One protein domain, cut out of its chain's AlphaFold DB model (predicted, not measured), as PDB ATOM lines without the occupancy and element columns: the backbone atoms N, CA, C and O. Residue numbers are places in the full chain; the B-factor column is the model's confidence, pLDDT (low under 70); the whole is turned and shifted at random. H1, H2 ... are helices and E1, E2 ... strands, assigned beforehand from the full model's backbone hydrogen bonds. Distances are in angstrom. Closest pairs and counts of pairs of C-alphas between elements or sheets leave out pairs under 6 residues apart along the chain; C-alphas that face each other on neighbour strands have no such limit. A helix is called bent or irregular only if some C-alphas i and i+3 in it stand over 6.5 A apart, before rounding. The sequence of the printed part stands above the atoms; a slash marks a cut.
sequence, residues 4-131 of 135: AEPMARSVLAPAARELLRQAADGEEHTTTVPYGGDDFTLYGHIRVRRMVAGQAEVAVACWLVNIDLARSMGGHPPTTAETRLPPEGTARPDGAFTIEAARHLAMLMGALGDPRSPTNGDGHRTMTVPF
ATOM      1  N   ALA A   4      32.538 -13.912 -45.011       94.25
ATOM      2  CA  ALA A   4      33.521 -13.347 -45.940       94.25
ATOM      3  C   ALA A   4      33.442 -11.813 -46.007       94.25
ATOM      4  O   ALA A   4      34.457 -11.138 -45.838       94.25
ATOM      5  N   GLU A   5      32.242 -11.252 -46.189       96.25
ATOM      6  CA  GLU A   5      32.050  -9.796 -46.177       96.25
ATOM      7  C   GLU A   5      32.349  -9.178 -44.800       96.25
ATOM      8  O   GLU A   5      33.129  -8.219 -44.749       96.25
ATOM      9  N   PRO A   6      31.804  -9.697 -43.675       96.25
ATOM     10  CA  PRO A   6      32.112  -9.152 -42.356       96.25
ATOM     11  C   PRO A   6      33.608  -9.159 -42.034       96.25
ATOM     12  O   PRO A   6      34.129  -8.155 -41.547       96.25
ATOM     13  N   MET A   7      34.322 -10.242 -42.353       96.69
ATOM     14  CA  MET A   7      35.772 -10.335 -42.166       96.69
ATOM     15  C   MET A   7      36.519  -9.333 -43.051       96.69
ATOM     16  O   MET A   7      37.398  -8.613 -42.570       96.69
ATOM     17  N   ALA A   8      36.140  -9.228 -44.329       97.62
ATOM     18  CA  ALA A   8      36.755  -8.281 -45.249       97.62
ATOM     19  C   ALA A   8      36.630  -6.834 -44.758       97.62
ATOM     20  O   ALA A   8      37.602  -6.078 -44.778       97.62
ATOM     21  N   ARG A   9      35.445  -6.469 -44.261       97.81
ATOM     22  CA  ARG A   9      35.145  -5.129 -43.752       97.81
ATOM     23  C   ARG A   9      35.834  -4.827 -42.424       97.81
ATOM     24  O   ARG A   9      36.361  -3.729 -42.261       97.81
ATOM     25  N   SER A  10      35.794  -5.767 -41.481       96.88
ATOM     26  CA  SER A  10      36.217  -5.532 -40.095       96.88
ATOM     27  C   SER A  10      37.717  -5.678 -39.872       96.88
ATOM     28  O   SER A  10      38.265  -4.921 -39.076       96.88
ATOM     29  N   VAL A  11      38.383  -6.611 -40.565       97.75
ATOM     30  CA  VAL A  11      39.802  -6.906 -40.309       97.75
ATOM     31  C   VAL A  11      40.678  -6.838 -41.554       97.75
ATOM     32  O   VAL A  11      41.756  -6.254 -41.478       97.75
ATOM     33  N   LEU A  12      40.235  -7.341 -42.717       98.19
ATOM     34  CA  LEU A  12      41.126  -7.416 -43.885       98.19
ATOM     35  C   LEU A  12      41.410  -6.041 -44.489       98.19
ATOM     36  O   LEU A  12      42.568  -5.684 -44.685       98.19
ATOM     37  N   ALA A  13      40.374  -5.251 -44.774       98.12
ATOM     38  CA  ALA A  13      40.554  -3.939 -45.388       98.12
ATOM     39  C   ALA A  13      41.301  -2.954 -44.465       98.12
ATOM     40  O   ALA A  13      42.191  -2.257 -44.955       98.12
ATOM     41  N   PRO A  14      41.016  -2.877 -43.148       97.81
ATOM     42  CA  PRO A  14      41.828  -2.077 -42.230       97.81
ATOM     43  C   PRO A  14      43.298  -2.503 -42.205       97.81
ATOM     44  O   PRO A  14      44.171  -1.647 -42.330       97.81
ATOM     45  N   ALA A  15      43.574  -3.807 -42.119       97.81
ATOM     46  CA  ALA A  15      44.940  -4.321 -42.081       97.81
ATOM     47  C   ALA A  15      45.694  -4.096 -43.398       97.81
ATOM     48  O   ALA A  15      46.840  -3.658 -43.376       97.81
ATOM     49  N   ALA A  16      45.046  -4.301 -44.548       97.12
ATOM     50  CA  ALA A  16      45.638  -4.013 -45.853       97.12
ATOM     51  C   ALA A  16      45.993  -2.524 -45.998       97.12
ATOM     52  O   ALA A  16      47.079  -2.194 -46.465       97.12
ATOM     53  N   ARG A  17      45.113  -1.613 -45.556       95.44
ATOM     54  CA  ARG A  17      45.402  -0.166 -45.557       95.44
ATOM     55  C   ARG A  17      46.569   0.188 -44.648       95.44
ATOM     56  O   ARG A  17      47.367   1.043 -45.016       95.44
ATOM     57  N   GLU A  18      46.662  -0.443 -43.485       95.12
ATOM     58  CA  GLU A  18      47.773  -0.210 -42.569       95.12
ATOM     59  C   GLU A  18      49.104  -0.690 -43.159       95.12
ATOM     60  O   GLU A  18      50.057   0.084 -43.214       95.12
ATOM     61  N   LEU A  19      49.143  -1.901 -43.721       94.88
ATOM     62  CA  LEU A  19      50.327  -2.402 -44.423       94.88
ATOM     63  C   LEU A  19      50.729  -1.506 -45.603       94.88
ATOM     64  O   LEU A  19      51.908  -1.229 -45.787       94.88
ATOM     65  N   LEU A  20      49.766  -0.994 -46.375       92.38
ATOM     66  CA  LEU A  20      50.035  -0.078 -47.492       92.38
ATOM     67  C   LEU A  20      50.704   1.232 -47.053       92.38
ATOM     68  O   LEU A  20      51.564   1.754 -47.771       92.38
ATOM     69  N   ARG A  21      50.334   1.769 -45.884       89.88
ATOM     70  CA  ARG A  21      50.982   2.967 -45.322       89.88
ATOM     71  C   ARG A  21      52.439   2.699 -44.964       89.88
ATOM     72  O   ARG A  21      53.268   3.574 -45.185       89.88
ATOM     73  N   GLN A  22      52.725   1.506 -44.451       88.50
ATOM     74  CA  GLN A  22      54.059   1.089 -44.016       88.50
ATOM     75  C   GLN A  22      54.957   0.655 -45.179       88.50
ATOM     76  O   GLN A  22      56.174   0.790 -45.084       88.50
ATOM     77  N   ALA A  23      54.364   0.148 -46.263       84.81
ATOM     78  CA  ALA A  23      55.106  -0.368 -47.402       84.81
ATOM     79  C   ALA A  23      55.926   0.716 -48.110       84.81
ATOM     80  O   ALA A  23      55.453   1.835 -48.298       84.81
ATOM     81  N   ALA A  24      57.133   0.372 -48.547       79.94
ATOM     82  CA  ALA A  24      57.922   1.161 -49.488       79.94
ATOM     83  C   ALA A  24      57.891   0.507 -50.878       79.94
ATOM     84  O   ALA A  24      57.434  -0.627 -51.033       79.94
ATOM     85  N   ASP A  25      58.346   1.225 -51.904       80.69
ATOM     86  CA  ASP A  25      58.388   0.694 -53.268       80.69
ATOM     87  C   ASP A  25      59.283  -0.550 -53.338       80.69
ATOM     88  O   ASP A  25      60.432  -0.528 -52.903       80.69
ATOM     89  N   GLY A  26      58.742  -1.640 -53.890       79.50
ATOM     90  CA  GLY A  26      59.456  -2.909 -54.066       79.50
ATOM     91  C   GLY A  26      59.468  -3.842 -52.849       79.50
ATOM     92  O   GLY A  26      59.615  -5.048 -53.045       79.50
ATOM     93  N   GLU A  27      59.232  -3.333 -51.638       88.75
ATOM     94  CA  GLU A  27      59.231  -4.130 -50.406       88.75
ATOM     95  C   GLU A  27      57.857  -4.764 -50.137       88.75
ATOM     96  O   GLU A  27      56.810  -4.115 -50.246       88.75
ATOM     97  N   GLU A  28      57.857  -6.052 -49.781       92.81
ATOM     98  CA  GLU A  28      56.652  -6.774 -49.367       92.81
ATOM     99  C   GLU A  28      56.485  -6.706 -47.846       92.81
ATOM    100  O   GLU A  28      57.397  -7.017 -47.084       92.81
ATOM    101  N   HIS A  29      55.285  -6.344 -47.403       94.12
ATOM    102  CA  HIS A  29      54.891  -6.322 -46.003       94.12
ATOM    103  C   HIS A  29      53.733  -7.283 -45.780       94.12
ATOM    104  O   HIS A  29      52.799  -7.343 -46.584       94.12
ATOM    105  N   THR A  30      53.767  -8.020 -44.673       95.44
ATOM    106  CA  THR A  30      52.779  -9.059 -44.387       95.44
ATOM    107  C   THR A  30      52.182  -8.921 -42.993       95.44
ATOM    108  O   THR A  30      52.773  -8.332 -42.088       95.44
ATOM    109  N   THR A  31      50.972  -9.444 -42.815       95.62
ATOM    110  CA  THR A  31      50.343  -9.585 -41.499       95.62
ATOM    111  C   THR A  31      49.334 -10.725 -41.501       95.62
ATOM    112  O   THR A  31      48.768 -11.064 -42.540       95.62
ATOM    113  N   THR A  32      49.084 -11.302 -40.326       96.00
ATOM    114  CA  THR A  32      47.991 -12.255 -40.106       96.00
ATOM    115  C   THR A  32      46.992 -11.637 -39.142       96.00
ATOM    116  O   THR A  32      47.362 -11.277 -38.026       96.00
ATOM    117  N   VAL A  33      45.723 -11.552 -39.542       95.19
ATOM    118  CA  VAL A  33      44.641 -11.043 -38.694       95.19
ATOM    119  C   VAL A  33      43.625 -12.137 -38.360       95.19
ATOM    120  O   VAL A  33      43.173 -12.838 -39.268       95.19
ATOM    121  N   PRO A  34      43.250 -12.300 -37.080       94.00
ATOM    122  CA  PRO A  34      42.163 -13.183 -36.681       94.00
ATOM    123  C   PRO A  34      40.794 -12.492 -36.816       94.00
ATOM    124  O   PRO A  34      40.674 -11.275 -36.680       94.00
ATOM    125  N   TYR A  35      39.750 -13.284 -37.039       92.38
ATOM    126  CA  TYR A  35      38.344 -12.891 -37.046       92.38
ATOM    127  C   TYR A  35      37.487 -14.037 -36.487       92.38
ATOM    128  O   TYR A  35      37.562 -15.162 -36.976       92.38
ATOM    129  N   GLY A  36      36.669 -13.778 -35.468       86.00
ATOM    130  CA  GLY A  36      35.910 -14.819 -34.758       86.00
ATOM    131  C   GLY A  36      36.325 -14.955 -33.291       86.00
ATOM    132  O   GLY A  36      36.813 -13.984 -32.712       86.00
ATOM    133  N   GLY A  37      36.095 -16.128 -32.689       73.12
ATOM    134  CA  GLY A  37      36.189 -16.319 -31.237       73.12
ATOM    135  C   GLY A  37      36.236 -17.780 -30.774       73.12
ATOM    136  O   GLY A  37      36.922 -18.605 -31.377       73.12
ATOM    137  N   ASP A  38      35.536 -18.058 -29.671       70.62
ATOM    138  CA  ASP A  38      35.757 -19.208 -28.775       70.62
ATOM    139  C   ASP A  38      35.615 -20.594 -29.432       70.62
ATOM    140  O   ASP A  38      36.365 -21.513 -29.083       70.62
ATOM    141  N   ASP A  39      34.718 -20.713 -30.414       79.81
ATOM    142  CA  ASP A  39      34.402 -21.984 -31.077       79.81
ATOM    143  C   ASP A  39      35.283 -22.212 -32.320       79.81
ATOM    144  O   ASP A  39      35.715 -23.327 -32.644       79.81
ATOM    145  N   PHE A  40      35.576 -21.125 -33.038       84.25
ATOM    146  CA  PHE A  40      36.431 -21.115 -34.215       84.25
ATOM    147  C   PHE A  40      37.065 -19.744 -34.447       84.25
ATOM    148  O   PHE A  40      36.477 -18.691 -34.195       84.25
ATOM    149  N   THR A  41      38.248 -19.759 -35.055       91.00
ATOM    150  CA  THR A  41      38.922 -18.547 -35.524       91.00
ATOM    151  C   THR A  41      39.152 -18.633 -37.026       91.00
ATOM    152  O   THR A  41      39.761 -19.581 -37.522       91.00
ATOM    153  N   LEU A  42      38.665 -17.636 -37.760       93.62
ATOM    154  CA  LEU A  42      39.065 -17.385 -39.137       93.62
ATOM    155  C   LEU A  42      40.331 -16.537 -39.124       93.62
ATOM    156  O   LEU A  42      40.437 -15.578 -38.365       93.62
ATOM    157  N   TYR A  43      41.277 -16.862 -39.984       95.50
ATOM    158  CA  TYR A  43      42.505 -16.100 -40.146       95.50
ATOM    159  C   TYR A  43      42.601 -15.580 -41.567       95.50
ATOM    160  O   TYR A  43      42.223 -16.269 -42.514       95.50
ATOM    161  N   GLY A  44      43.101 -14.358 -41.703       96.81
ATOM    162  CA  GLY A  44      43.458 -13.751 -42.974       96.81
ATOM    163  C   GLY A  44      44.929 -13.387 -42.974       96.81
ATOM    164  O   GLY A  44      45.345 -12.531 -42.196       96.81
ATOM    165  N   HIS A  45      45.707 -14.012 -43.849       97.44
ATOM    166  CA  HIS A  45      47.062 -13.578 -44.148       97.44
ATOM    167  C   HIS A  45      47.017 -12.595 -45.305       97.44
ATOM    168  O   HIS A  45      46.427 -12.885 -46.347       97.44
ATOM    169  N   ILE A  46      47.621 -11.433 -45.106       97.38
ATOM    170  CA  ILE A  46      47.643 -10.343 -46.069       97.38
ATOM    171  C   ILE A  46      49.096 -10.058 -46.400       97.38
ATOM    172  O   ILE A  46      49.922  -9.932 -45.498       97.38
ATOM    173  N   ARG A  47      49.384  -9.916 -47.690       95.94
ATOM    174  CA  ARG A  47      50.647  -9.382 -48.191       95.94
ATOM    175  C   ARG A  47      50.364  -8.140 -49.006       95.94
ATOM    176  O   ARG A  47      49.372  -8.083 -49.731       95.94
ATOM    177  N   VAL A  48      51.228  -7.155 -48.886       95.56
ATOM    178  CA  VAL A  48      51.138  -5.903 -49.616       95.56
ATOM    179  C   VAL A  48      52.505  -5.570 -50.162       95.56
ATOM    180  O   VAL A  48      53.487  -5.621 -49.433       95.56
ATOM    181  N   ARG A  49      52.553  -5.154 -51.422       93.88
ATOM    182  CA  ARG A  49      53.757  -4.609 -52.039       93.88
ATOM    183  C   ARG A  49      53.387  -3.394 -52.872       93.88
ATOM    184  O   ARG A  49      52.474  -3.471 -53.699       93.88
ATOM    185  N   ARG A  50      54.086  -2.272 -52.680       90.56
ATOM    186  CA  ARG A  50      53.922  -1.120 -53.575       90.56
ATOM    187  C   ARG A  50      54.529  -1.442 -54.933       90.56
ATOM    188  O   ARG A  50      55.634  -1.976 -55.032       90.56
ATOM    189  N   MET A  51      53.764  -1.130 -55.966       87.00
ATOM    190  CA  MET A  51      54.161  -1.267 -57.357       87.00
ATOM    191  C   MET A  51      54.553   0.118 -57.885       87.00
ATOM    192  O   MET A  51      54.368   1.135 -57.219       87.00
ATOM    193  N   VAL A  52      55.080   0.180 -59.105       74.31
ATOM    194  CA  VAL A  52      55.353   1.466 -59.758       74.31
ATOM    195  C   VAL A  52      54.063   2.277 -59.968       74.31
ATOM    196  O   VAL A  52      53.007   1.714 -60.249       74.31
ATOM    197  N   ALA A  53      54.177   3.605 -59.869       73.19
ATOM    198  CA  ALA A  53      53.155   4.594 -60.231       73.19
ATOM    199  C   ALA A  53      51.764   4.403 -59.586       73.19
ATOM    200  O   ALA A  53      50.788   4.062 -60.250       73.19
ATOM    201  N   GLY A  54      51.646   4.729 -58.296       85.88
ATOM    202  CA  GLY A  54      50.342   4.955 -57.659       85.88
ATOM    203  C   GLY A  54      49.479   3.698 -57.496       85.88
ATOM    204  O   GLY A  54      48.256   3.792 -57.375       85.88
ATOM    205  N   GLN A  55      50.098   2.519 -57.547       92.12
ATOM    206  CA  GLN A  55      49.440   1.222 -57.453       92.12
ATOM    207  C   GLN A  55      50.147   0.343 -56.430       92.12
ATOM    208  O   GLN A  55      51.351   0.450 -56.206       92.12
ATOM    209  N   ALA A  56      49.398  -0.575 -55.839       94.62
ATOM    210  CA  ALA A  56      49.943  -1.609 -54.983       94.62
ATOM    211  C   ALA A  56      49.287  -2.954 -55.280       94.62
ATOM    212  O   ALA A  56      48.126  -3.029 -55.686       94.62
ATOM    213  N   GLU A  57      50.042  -4.022 -55.070       95.38
ATOM    214  CA  GLU A  57      49.530  -5.382 -55.077       95.38
ATOM    215  C   GLU A  57      49.140  -5.760 -53.647       95.38
ATOM    216  O   GLU A  57      49.930  -5.604 -52.717       95.38
ATOM    217  N   VAL A  58      47.912  -6.244 -53.476       96.75
ATOM    218  CA  VAL A  58      47.405  -6.805 -52.221       96.75
ATOM    219  C   VAL A  58      47.090  -8.273 -52.468       96.75
ATOM    220  O   VAL A  58      46.322  -8.604 -53.371       96.75
ATOM    221  N   ALA A  59      47.665  -9.162 -51.670       97.31
ATOM    222  CA  ALA A  59      47.397 -10.591 -51.698       97.31
ATOM    223  C   ALA A  59      46.723 -11.016 -50.395       97.31
ATOM    224  O   ALA A  59      47.134 -10.578 -49.325       97.31
ATOM    225  N   VAL A  60      45.715 -11.887 -50.467       98.06
ATOM    226  CA  VAL A  60      45.037 -12.417 -49.277       98.06
ATOM    227  C   VAL A  60      44.821 -13.925 -49.361       98.06
ATOM    228  O   VAL A  60      44.373 -14.425 -50.389       98.06
ATOM    229  N   ALA A  61      45.111 -14.643 -48.281       97.50
ATOM    230  CA  ALA A  61      44.739 -16.040 -48.071       97.50
ATOM    231  C   ALA A  61      43.952 -16.153 -46.767       97.50
ATOM    232  O   ALA A  61      44.338 -15.551 -45.767       97.50
ATOM    233  N   CYS A  62      42.855 -16.907 -46.764       96.38
ATOM    234  CA  CYS A  62      42.030 -17.091 -45.576       96.38
ATOM    235  C   CYS A  62      41.897 -18.572 -45.224       96.38
ATOM    236  O   CYS A  62      41.802 -19.413 -46.115       96.38
ATOM    237  N   TRP A  63      41.867 -18.901 -43.937       94.69
ATOM    238  CA  TRP A  63      41.634 -20.263 -43.453       94.69
ATOM    239  C   TRP A  63      40.839 -20.256 -42.153       94.69
ATOM    240  O   TRP A  63      40.772 -19.250 -41.448       94.69
ATOM    241  N   LEU A  64      40.219 -21.393 -41.857       90.88
ATOM    242  CA  LEU A  64      39.461 -21.624 -40.637       90.88
ATOM    243  C   LEU A  64      40.241 -22.569 -39.729       90.88
ATOM    244  O   LEU A  64      40.703 -23.620 -40.165       90.88
ATOM    245  N   VAL A  65      40.304 -22.222 -38.451       87.31
ATOM    246  CA  VAL A  65      40.745 -23.117 -37.389       87.31
ATOM    247  C   VAL A  65      39.544 -23.404 -36.495       87.31
ATOM    248  O   VAL A  65      39.027 -22.504 -35.834       87.31
ATOM    249  N   ASN A  66      39.086 -24.656 -36.498       80.75
ATOM    250  CA  ASN A  66      37.943 -25.094 -35.702       80.75
ATOM    251  C   ASN A  66      38.429 -25.670 -34.362       80.75
ATOM    252  O   ASN A  66      39.019 -26.751 -34.323       80.75
ATOM    253  N   ILE A  67      38.210 -24.923 -33.279       74.75
ATOM    254  CA  ILE A  67      38.701 -25.251 -31.936       74.75
ATOM    255  C   ILE A  67      37.762 -26.271 -31.280       74.75
ATOM    256  O   ILE A  67      38.216 -27.236 -30.658       74.75
ATOM    257  N   ASP A  68      36.460 -26.113 -31.480       74.38
ATOM    258  CA  ASP A  68      35.450 -26.987 -30.886       74.38
ATOM    259  C   ASP A  68      35.341 -28.348 -31.558       74.38
ATOM    260  O   ASP A  68      35.087 -29.350 -30.888       74.38
ATOM    261  N   LEU A  69      35.596 -28.437 -32.861       67.88
ATOM    262  CA  LEU A  69      35.693 -29.729 -33.533       67.88
ATOM    263  C   LEU A  69      36.856 -30.545 -32.961       67.88
ATOM    264  O   LEU A  69      36.704 -31.739 -32.713       67.88
ATOM    265  N   ALA A  70      37.994 -29.900 -32.686       66.75
ATOM    266  CA  ALA A  70      39.128 -30.575 -32.066       66.75
ATOM    267  C   ALA A  70      38.757 -31.095 -30.668       66.75
ATOM    268  O   ALA A  70      38.967 -32.272 -30.386       66.75
ATOM    269  N   ARG A  71      38.115 -30.262 -29.834       68.12
ATOM    270  CA  ARG A  71      37.649 -30.664 -28.494       68.12
ATOM    271  C   ARG A  71      36.602 -31.780 -28.535       68.12
ATOM    272  O   ARG A  71      36.714 -32.751 -27.792       68.12
ATOM    273  N   SER A  72      35.589 -31.660 -29.392       62.06
ATOM    274  CA  SER A  72      34.471 -32.614 -29.461       62.06
ATOM    275  C   SER A  72      34.891 -33.997 -29.963       62.06
ATOM    276  O   SER A  72      34.307 -34.993 -29.546       62.06
ATOM    277  N   MET A  73      35.940 -34.084 -30.785       72.69
ATOM    278  CA  MET A  73      36.533 -35.359 -31.210       72.69
ATOM    279  C   MET A  73      37.542 -35.942 -30.200       72.69
ATOM    280  O   MET A  73      38.217 -36.921 -30.512       72.69
ATOM    281  N   GLY A  74      37.673 -35.356 -29.003       69.38
ATOM    282  CA  GLY A  74      38.661 -35.773 -27.999       69.38
ATOM    283  C   GLY A  74      40.107 -35.412 -28.363       69.38
ATOM    284  O   GLY A  74      41.045 -35.949 -27.778       69.38
ATOM    285  N   GLY A  75      40.291 -34.526 -29.343       71.12
ATOM    286  CA  GLY A  75      41.579 -33.971 -29.733       71.12
ATOM    287  C   GLY A  75      41.989 -32.776 -28.870       71.12
ATOM    288  O   GLY A  75      41.222 -32.241 -28.069       71.12
ATOM    289  N   HIS A  76      43.231 -32.337 -29.058       72.81
ATOM    290  CA  HIS A  76      43.741 -31.124 -28.426       72.81
ATOM    291  C   HIS A  76      43.387 -29.905 -29.285       72.81
ATOM    292  O   HIS A  76      43.414 -30.013 -30.515       72.81
ATOM    293  N   PRO A  77      43.085 -28.741 -28.680       75.56
ATOM    294  CA  PRO A  77      43.007 -27.490 -29.419       75.56
ATOM    295  C   PRO A  77      44.274 -27.272 -30.262       75.56
ATOM    296  O   PRO A  77      45.367 -27.607 -29.797       75.56
ATOM    297  N   PRO A  78      44.146 -26.705 -31.472       77.75
ATOM    298  CA  PRO A  78      45.281 -26.502 -32.358       77.75
ATOM    299  C   PRO A  78      46.349 -25.615 -31.712       77.75
ATOM    300  O   PRO A  78      46.062 -24.580 -31.105       77.75
ATOM    301  N   THR A  79      47.598 -26.040 -31.852       82.38
ATOM    302  CA  THR A  79      48.784 -25.308 -31.409       82.38
ATOM    303  C   THR A  79      48.991 -24.044 -32.241       82.38
ATOM    304  O   THR A  79      48.487 -23.907 -33.353       82.38
ATOM    305  N   THR A  80      49.821 -23.120 -31.754       80.75
ATOM    306  CA  THR A  80      50.173 -21.900 -32.501       80.75
ATOM    307  C   THR A  80      50.822 -22.181 -33.864       80.75
ATOM    308  O   THR A  80      50.698 -21.368 -34.772       80.75
ATOM    309  N   ALA A  81      51.516 -23.310 -34.032       81.44
ATOM    310  CA  ALA A  81      52.079 -23.690 -35.328       81.44
ATOM    311  C   ALA A  81      50.983 -24.160 -36.303       81.44
ATOM    312  O   ALA A  81      51.028 -23.855 -37.491       81.44
ATOM    313  N   GLU A  82      49.955 -24.845 -35.804       81.81
ATOM    314  CA  GLU A  82      48.826 -25.317 -36.617       81.81
ATOM    315  C   GLU A  82      47.880 -24.186 -37.039       81.81
ATOM    316  O   GLU A  82      47.080 -24.363 -37.958       81.81
ATOM    317  N   THR A  83      47.979 -23.006 -36.418       84.62
ATOM    318  CA  THR A  83      47.191 -21.824 -36.799       84.62
ATOM    319  C   THR A  83      47.867 -20.935 -37.841       84.62
ATOM    320  O   THR A  83      47.212 -20.029 -38.353       84.62
ATOM    321  N   ARG A  84      49.142 -21.168 -38.179       85.44
ATOM    322  CA  ARG A  84      49.927 -20.337 -39.110       85.44
ATOM    323  C   ARG A  84      50.103 -21.014 -40.466       85.44
ATOM    324  O   ARG A  84      50.184 -22.237 -40.546       85.44
ATOM    325  N   LEU A  85      50.181 -20.216 -41.530       85.62
ATOM    326  CA  LEU A  85      50.557 -20.710 -42.857       85.62
ATOM    327  C   LEU A  85      52.046 -21.100 -42.903       85.62
ATOM    328  O   LEU A  85      52.822 -20.652 -42.059       85.62
ATOM    329  N   PRO A  86      52.466 -21.901 -43.897       84.25
ATOM    330  CA  PRO A  86      53.876 -22.076 -44.206       84.25
ATOM    331  C   PRO A  86      54.564 -20.741 -44.561       84.25
ATOM    332  O   PRO A  86      53.941 -19.908 -45.229       84.25
ATOM    333  N   PRO A  87      55.859 -20.581 -44.226       84.50
ATOM    334  CA  PRO A  87      56.728 -21.580 -43.592       84.50
ATOM    335  C   PRO A  87      56.601 -21.679 -42.061       84.50
ATOM    336  O   PRO A  87      57.152 -22.608 -41.476       84.50
ATOM    337  N   GLU A  88      55.888 -20.770 -41.397       83.62
ATOM    338  CA  GLU A  88      55.822 -20.693 -39.928       83.62
ATOM    339  C   GLU A  88      54.893 -21.735 -39.288       83.62
ATOM    340  O   GLU A  88      54.887 -21.889 -38.063       83.62
ATOM    341  N   GLY A  89      54.089 -22.424 -40.094       85.25
ATOM    342  CA  GLY A  89      53.090 -23.370 -39.626       85.25
ATOM    343  C   GLY A  89      52.595 -24.340 -40.690       85.25
ATOM    344  O   GLY A  89      53.172 -24.482 -41.768       85.25
ATOM    345  N   THR A  90      51.518 -25.048 -40.358       86.75
ATOM    346  CA  THR A  90      50.968 -26.152 -41.163       86.75
ATOM    347  C   THR A  90      49.552 -25.894 -41.681       86.75
ATOM    348  O   THR A  90      48.978 -26.761 -42.347       86.75
ATOM    349  N   ALA A  91      48.986 -24.711 -41.416       89.12
ATOM    350  CA  ALA A  91      47.654 -24.350 -41.879       89.12
ATOM    351  C   ALA A  91      47.583 -24.303 -43.412       89.12
ATOM    352  O   ALA A  91      48.569 -24.048 -44.107       89.12
ATOM    353  N   ARG A  92      46.383 -24.528 -43.952       90.56
ATOM    354  CA  ARG A  92      46.123 -24.477 -45.394       90.56
ATOM    355  C   ARG A  92      45.018 -23.472 -45.699       90.56
ATOM    356  O   ARG A  92      43.996 -23.511 -45.013       90.56
ATOM    357  N   PRO A  93      45.177 -22.625 -46.732       93.12
ATOM    358  CA  PRO A  93      44.111 -21.735 -47.173       93.12
ATOM    359  C   PRO A  93      42.844 -22.507 -47.557       93.12
ATOM    360  O   PRO A  93      42.901 -23.502 -48.281       93.12
ATOM    361  N   ASP A  94      41.692 -22.008 -47.119       94.19
ATOM    362  CA  ASP A  94      40.389 -22.401 -47.642       94.19
ATOM    363  C   ASP A  94      40.162 -21.650 -48.956       94.19
ATOM    364  O   ASP A  94      39.944 -20.435 -48.976       94.19
ATOM    365  N   GLY A  95      40.232 -22.371 -50.074       93.69
ATOM    366  CA  GLY A  95      40.126 -21.776 -51.401       93.69
ATOM    367  C   GLY A  95      38.783 -21.092 -51.667       93.69
ATOM    368  O   GLY A  95      38.773 -20.009 -52.253       93.69
ATOM    369  N   ALA A  96      37.665 -21.684 -51.237       94.25
ATOM    370  CA  ALA A  96      36.333 -21.130 -51.481       94.25
ATOM    371  C   ALA A  96      36.111 -19.871 -50.640       94.25
ATOM    372  O   ALA A  96      35.666 -18.844 -51.157       94.25
ATOM    373  N   PHE A  97      36.508 -19.918 -49.368       95.38
ATOM    374  CA  PHE A  97      36.428 -18.756 -48.495       95.38
ATOM    375  C   PHE A  97      37.349 -17.631 -48.946       95.38
ATOM    376  O   PHE A  97      36.934 -16.474 -48.983       95.38
ATOM    377  N   THR A  98      38.574 -17.968 -49.352       96.81
ATOM    378  CA  THR A  98      39.547 -16.986 -49.833       96.81
ATOM    379  C   THR A  98      39.038 -16.263 -51.080       96.81
ATOM    380  O   THR A  98      39.206 -15.050 -51.173       96.81
ATOM    381  N   ILE A  99      38.381 -16.956 -52.019       96.38
ATOM    382  CA  ILE A  99      37.780 -16.316 -53.205       96.38
ATOM    383  C   ILE A  99      36.756 -15.255 -52.788       96.38
ATOM    384  O   ILE A  99      36.817 -14.118 -53.256       96.38
ATOM    385  N   GLU A 100      35.833 -15.608 -51.895       97.38
ATOM    386  CA  GLU A 100      34.762 -14.705 -51.470       97.38
ATOM    387  C   GLU A 100      35.297 -13.535 -50.634       97.38
ATOM    388  O   GLU A 100      34.950 -12.380 -50.884       97.38
ATOM    389  N   ALA A 101      36.203 -13.797 -49.688       97.62
ATOM    390  CA  ALA A 101      36.838 -12.756 -48.884       97.62
ATOM    391  C   ALA A 101      37.645 -11.782 -49.759       97.62
ATOM    392  O   ALA A 101      37.559 -10.568 -49.575       97.62
ATOM    393  N   ALA A 102      38.370 -12.298 -50.759       98.00
ATOM    394  CA  ALA A 102      39.121 -11.481 -51.703       98.00
ATOM    395  C   ALA A 102      38.209 -10.594 -52.563       98.00
ATOM    396  O   ALA A 102      38.551  -9.438 -52.795       98.00
ATOM    397  N   ARG A 103      37.043 -11.088 -53.004       98.00
ATOM    398  CA  ARG A 103      36.059 -10.283 -53.756       98.00
ATOM    399  C   ARG A 103      35.547  -9.102 -52.934       98.00
ATOM    400  O   ARG A 103      35.536  -7.972 -53.419       98.00
ATOM    401  N   HIS A 104      35.175  -9.334 -51.676       98.25
ATOM    402  CA  HIS A 104      34.744  -8.252 -50.790       98.25
ATOM    403  C   HIS A 104      35.879  -7.275 -50.467       98.25
ATOM    404  O   HIS A 104      35.659  -6.063 -50.476       98.25
ATOM    405  N   LEU A 105      37.096  -7.777 -50.240       98.31
ATOM    406  CA  LEU A 105      38.271  -6.935 -50.031       98.31
ATOM    407  C   LEU A 105      38.554  -6.051 -51.255       98.31
ATOM    408  O   LEU A 105      38.763  -4.852 -51.095       98.31
ATOM    409  N   ALA A 106      38.488  -6.610 -52.465       98.06
ATOM    410  CA  ALA A 106      38.682  -5.874 -53.712       98.06
ATOM    411  C   ALA A 106      37.694  -4.712 -53.860       98.06
ATOM    412  O   ALA A 106      38.114  -3.592 -54.156       98.06
ATOM    413  N   MET A 107      36.407  -4.939 -53.574       97.88
ATOM    414  CA  MET A 107      35.396  -3.873 -53.581       97.88
ATOM    415  C   MET A 107      35.710  -2.776 -52.554       97.88
ATOM    416  O   MET A 107      35.640  -1.591 -52.871       97.88
ATOM    417  N   LEU A 108      36.102  -3.153 -51.333       97.88
ATOM    418  CA  LEU A 108      36.420  -2.204 -50.258       97.88
ATOM    419  C   LEU A 108      37.697  -1.392 -50.517       97.88
ATOM    420  O   LEU A 108      37.839  -0.288 -49.985       97.88
ATOM    421  N   MET A 109      38.629  -1.942 -51.292       96.44
ATOM    422  CA  MET A 109      39.903  -1.309 -51.639       96.44
ATOM    423  C   MET A 109      39.873  -0.592 -52.994       96.44
ATOM    424  O   MET A 109      40.860   0.045 -53.352       96.44
ATOM    425  N   GLY A 110      38.766  -0.676 -53.741       96.50
ATOM    426  CA  GLY A 110      38.656  -0.089 -55.077       96.50
ATOM    427  C   GLY A 110      39.617  -0.727 -56.080       96.50
ATOM    428  O   GLY A 110      40.268  -0.014 -56.839       96.50
ATOM    429  N   ALA A 111      39.760  -2.055 -56.041       96.44
ATOM    430  CA  ALA A 111      40.685  -2.778 -56.909       96.44
ATOM    431  C   ALA A 111      40.407  -2.524 -58.401       96.44
ATOM    432  O   ALA A 111      39.262  -2.403 -58.831       96.44
ATOM    433  N   LEU A 112      41.473  -2.497 -59.202       94.38
ATOM    434  CA  LEU A 112      41.436  -2.237 -60.648       94.38
ATOM    435  C   LEU A 112      40.969  -3.446 -61.481       94.38
ATOM    436  O   LEU A 112      40.962  -3.388 -62.708       94.38
ATOM    437  N   GLY A 113      40.611  -4.550 -60.829       92.81
ATOM    438  CA  GLY A 113      40.136  -5.777 -61.452       92.81
ATOM    439  C   GLY A 113      39.820  -6.851 -60.415       92.81
ATOM    440  O   GLY A 113      40.018  -6.652 -59.213       92.81
ATOM    441  N   ASP A 114      39.341  -7.998 -60.895       94.75
ATOM    442  CA  ASP A 114      38.987  -9.123 -60.033       94.75
ATOM    443  C   ASP A 114      40.222  -9.779 -59.390       94.75
ATOM    444  O   ASP A 114      41.275  -9.897 -60.033       94.75
ATOM    445  N   PRO A 115      40.104 -10.280 -58.144       96.00
ATOM    446  CA  PRO A 115      41.167 -11.043 -57.512       96.00
ATOM    447  C   PRO A 115      41.532 -12.295 -58.308       96.00
ATOM    448  O   PRO A 115      40.686 -13.137 -58.619       96.00
ATOM    449  N   ARG A 116      42.824 -12.471 -58.564       94.88
ATOM    450  CA  ARG A 116      43.383 -13.587 -59.339       94.88
ATOM    451  C   ARG A 116      44.258 -14.480 -58.468       94.88
ATOM    452  O   ARG A 116      44.879 -14.013 -57.515       94.88
ATOM    453  N   SER A 117      44.340 -15.770 -58.786       89.62
ATOM    454  CA  SER A 117      45.349 -16.628 -58.149       89.62
ATOM    455  C   SER A 117      46.758 -16.180 -58.558       89.62
ATOM    456  O   SER A 117      46.968 -15.911 -59.743       89.62
ATOM    457  N   PRO A 118      47.726 -16.133 -57.632       77.62
ATOM    458  CA  PRO A 118      49.129 -16.028 -57.978       77.62
ATOM    459  C   PRO A 118      49.598 -17.309 -58.676       77.62
ATOM    460  O   PRO A 118      49.027 -18.391 -58.515       77.62
ATOM    461  N   THR A 119      50.662 -17.180 -59.462       78.06
ATOM    462  CA  THR A 119      51.245 -18.279 -60.248       78.06
ATOM    463  C   THR A 119      52.039 -19.274 -59.402       78.06
ATOM    464  O   THR A 119      52.325 -20.372 -59.869       78.06
ATOM    465  N   ASN A 120      52.379 -18.918 -58.161       82.31
ATOM    466  CA  ASN A 120      53.167 -19.741 -57.241       82.31
ATOM    467  C   ASN A 120      52.344 -20.815 -56.496       82.31
ATOM    468  O   ASN A 120      52.927 -21.671 -55.838       82.31
ATOM    469  N   GLY A 121      51.009 -20.777 -56.581       82.94
ATOM    470  CA  GLY A 121      50.130 -21.785 -55.984       82.94
ATOM    471  C   GLY A 121      50.009 -21.751 -54.455       82.94
ATOM    472  O   GLY A 121      49.504 -22.710 -53.881       82.94
ATOM    473  N   ASP A 122      50.413 -20.671 -53.781       89.38
ATOM    474  CA  ASP A 122      50.419 -20.586 -52.307       89.38
ATOM    475  C   ASP A 122      49.041 -20.334 -51.656       89.38
ATOM    476  O   ASP A 122      48.933 -20.126 -50.447       89.38
ATOM    477  N   GLY A 123      47.981 -20.332 -52.466       91.56
ATOM    478  CA  GLY A 123      46.598 -20.160 -52.033       91.56
ATOM    479  C   GLY A 123      46.154 -18.716 -51.789       91.56
ATOM    480  O   GLY A 123      44.981 -18.517 -51.477       91.56
ATOM    481  N   HIS A 124      47.016 -17.710 -51.977       96.19
ATOM    482  CA  HIS A 124      46.573 -16.316 -51.941       96.19
ATOM    483  C   HIS A 124      45.698 -15.974 -53.152       96.19
ATOM    484  O   HIS A 124      45.674 -16.659 -54.174       96.19
ATOM    485  N   ARG A 125      44.966 -14.872 -53.051       97.25
ATOM    486  CA  ARG A 125      44.330 -14.174 -54.168       97.25
ATOM    487  C   ARG A 125      44.886 -12.763 -54.204       97.25
ATOM    488  O   ARG A 125      44.831 -12.054 -53.206       97.25
ATOM    489  N   THR A 126      45.443 -12.389 -55.345       97.12
ATOM    490  CA  THR A 126      46.108 -11.105 -55.585       97.12
ATOM    491  C   THR A 126      45.166 -10.146 -56.295       97.12
ATOM    492  O   THR A 126      44.389 -10.559 -57.154       97.12
ATOM    493  N   MET A 127      45.234  -8.867 -55.951       96.56
ATOM    494  CA  MET A 127      44.497  -7.787 -56.599       96.56
ATOM    495  C   MET A 127      45.373  -6.537 -56.656       96.56
ATOM    496  O   MET A 127      46.157  -6.280 -55.742       96.56
ATOM    497  N   THR A 128      45.225  -5.751 -57.718       95.94
ATOM    498  CA  THR A 128      45.884  -4.446 -57.830       95.94
ATOM    499  C   THR A 128      44.941  -3.373 -57.316       95.94
ATOM    500  O   THR A 128      43.801  -3.291 -57.771       95.94
ATOM    501  N   VAL A 129      45.411  -2.539 -56.395       95.56
ATOM    502  CA  VAL A 129      44.637  -1.439 -55.810       95.56
ATOM    503  C   VAL A 129      45.320  -0.100 -56.092       95.56
ATOM    504  O   VAL A 129      46.554  -0.042 -56.125       95.56
ATOM    505  N   PRO A 130      44.557   0.986 -56.285       93.38
ATOM    506  CA  PRO A 130      45.113   2.330 -56.283       93.38
ATOM    507  C   PRO A 130      45.758   2.637 -54.930       93.38
ATOM    508  O   PRO A 130      45.187   2.355 -53.875       93.38
ATOM    509  N   PHE A 131      46.929   3.257 -54.958       85.44
ATOM    510  CA  PHE A 131      47.617   3.722 -53.767       85.44
ATOM    511  C   PHE A 131      48.299   5.060 -54.047       85.44
ATOM    512  O   PHE A 131      49.324   5.123 -54.718       85.44
TER     513      PHE A 131
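This is residues 4 to 131 of the 135 residues of an uncharacterized protein of Streptomyces sp. 1121.2 (UniProt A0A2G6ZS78). A long, twisted sheet of four strands has two helices, H1 and H3, packed over one face, making two layers, helices on one face of a sheet. At one end of the sheet, E3 runs on into the short helix H2, and residues 73 to 94 loop from there back to H3. The printed part has 128 residues with three named helices and four named strands, in the order H1 E1 E2 E3 H2 H3 E4, and its class is mixed, helices and strands. The sheet's order is E1 E2 E3 E4, antiparallel throughout. The whole is compact, with a radius of gyration of the C-alphas of 14.9 A, yet only just elongated in outline, spanning 54 by 27 by 25 A.

H1, residues 4 to 22, begins with C-alpha 4 at (33.521, -13.347, -45.940) and is 25.2 A long. It is irregular, with C-alphas 10 and 13 7.0 A apart, and has a kink of 37 degrees near residue 11. E1, residues 28 to 36, measures 26.6 A, E2, residues 40 to 50, 32.9 A, and E3, residues 55 to 66, 36.0 A. H2 is residues 67 to 72. H3, residues 95 to 109, is 20.5 A long and begins with C-alpha 95 at (40.126, -21.776, -51.401). E4, residues 125 to 130, measures 16.7 A and ends with C-alpha 130 at (45.113, 2.330, -56.283).

E1, E2 and E3 form a meander, each strand the antiparallel neighbour of the one before; E1 and E2 are a hairpin, and so are E2 and E3. N 31 and O 46 are 2.9 A apart, and N 45 and O 61 2.8 A, within hydrogen-bond range. E4 is the antiparallel neighbour of E3 at 142 degrees, with N 58 and O 127 2.9 A apart. H1 is on the sheet; its closest C-alphas to E1 are those of Leu 19 and His 29, 6.2 A. H3 is on the sheet over E3 at a height over the sheet of 6.8 A, slantwise to the strands at 40 degrees on the local plane. The closest C-alphas of H3 and E3 are those of Cys 62 and Thr 98, 4.9 A. H1 and H3 touch at a steep tilt of 60 degrees, the same way, closest at the C-alphas of Ala 4 and Ala 101, 4.5 A. H2 is only just not on the sheet, with 4 pairs of C-alphas within 10 A, and is apart from H1 and H3. Every O i to N i+4 pair is within hydrogen-bond range in H2 and H3; in H1, 12 of 15 are.

The two C-alphas farthest apart are those of Ala 53 and Gly 74, 53.7 A. The printed part has no cut. The links H2 to H3, 22 residues, and H3 to E4, 15 residues, are long. Mean pLDDT of the printed part is 89.6; residues 69 to 72 and 74 are under 70.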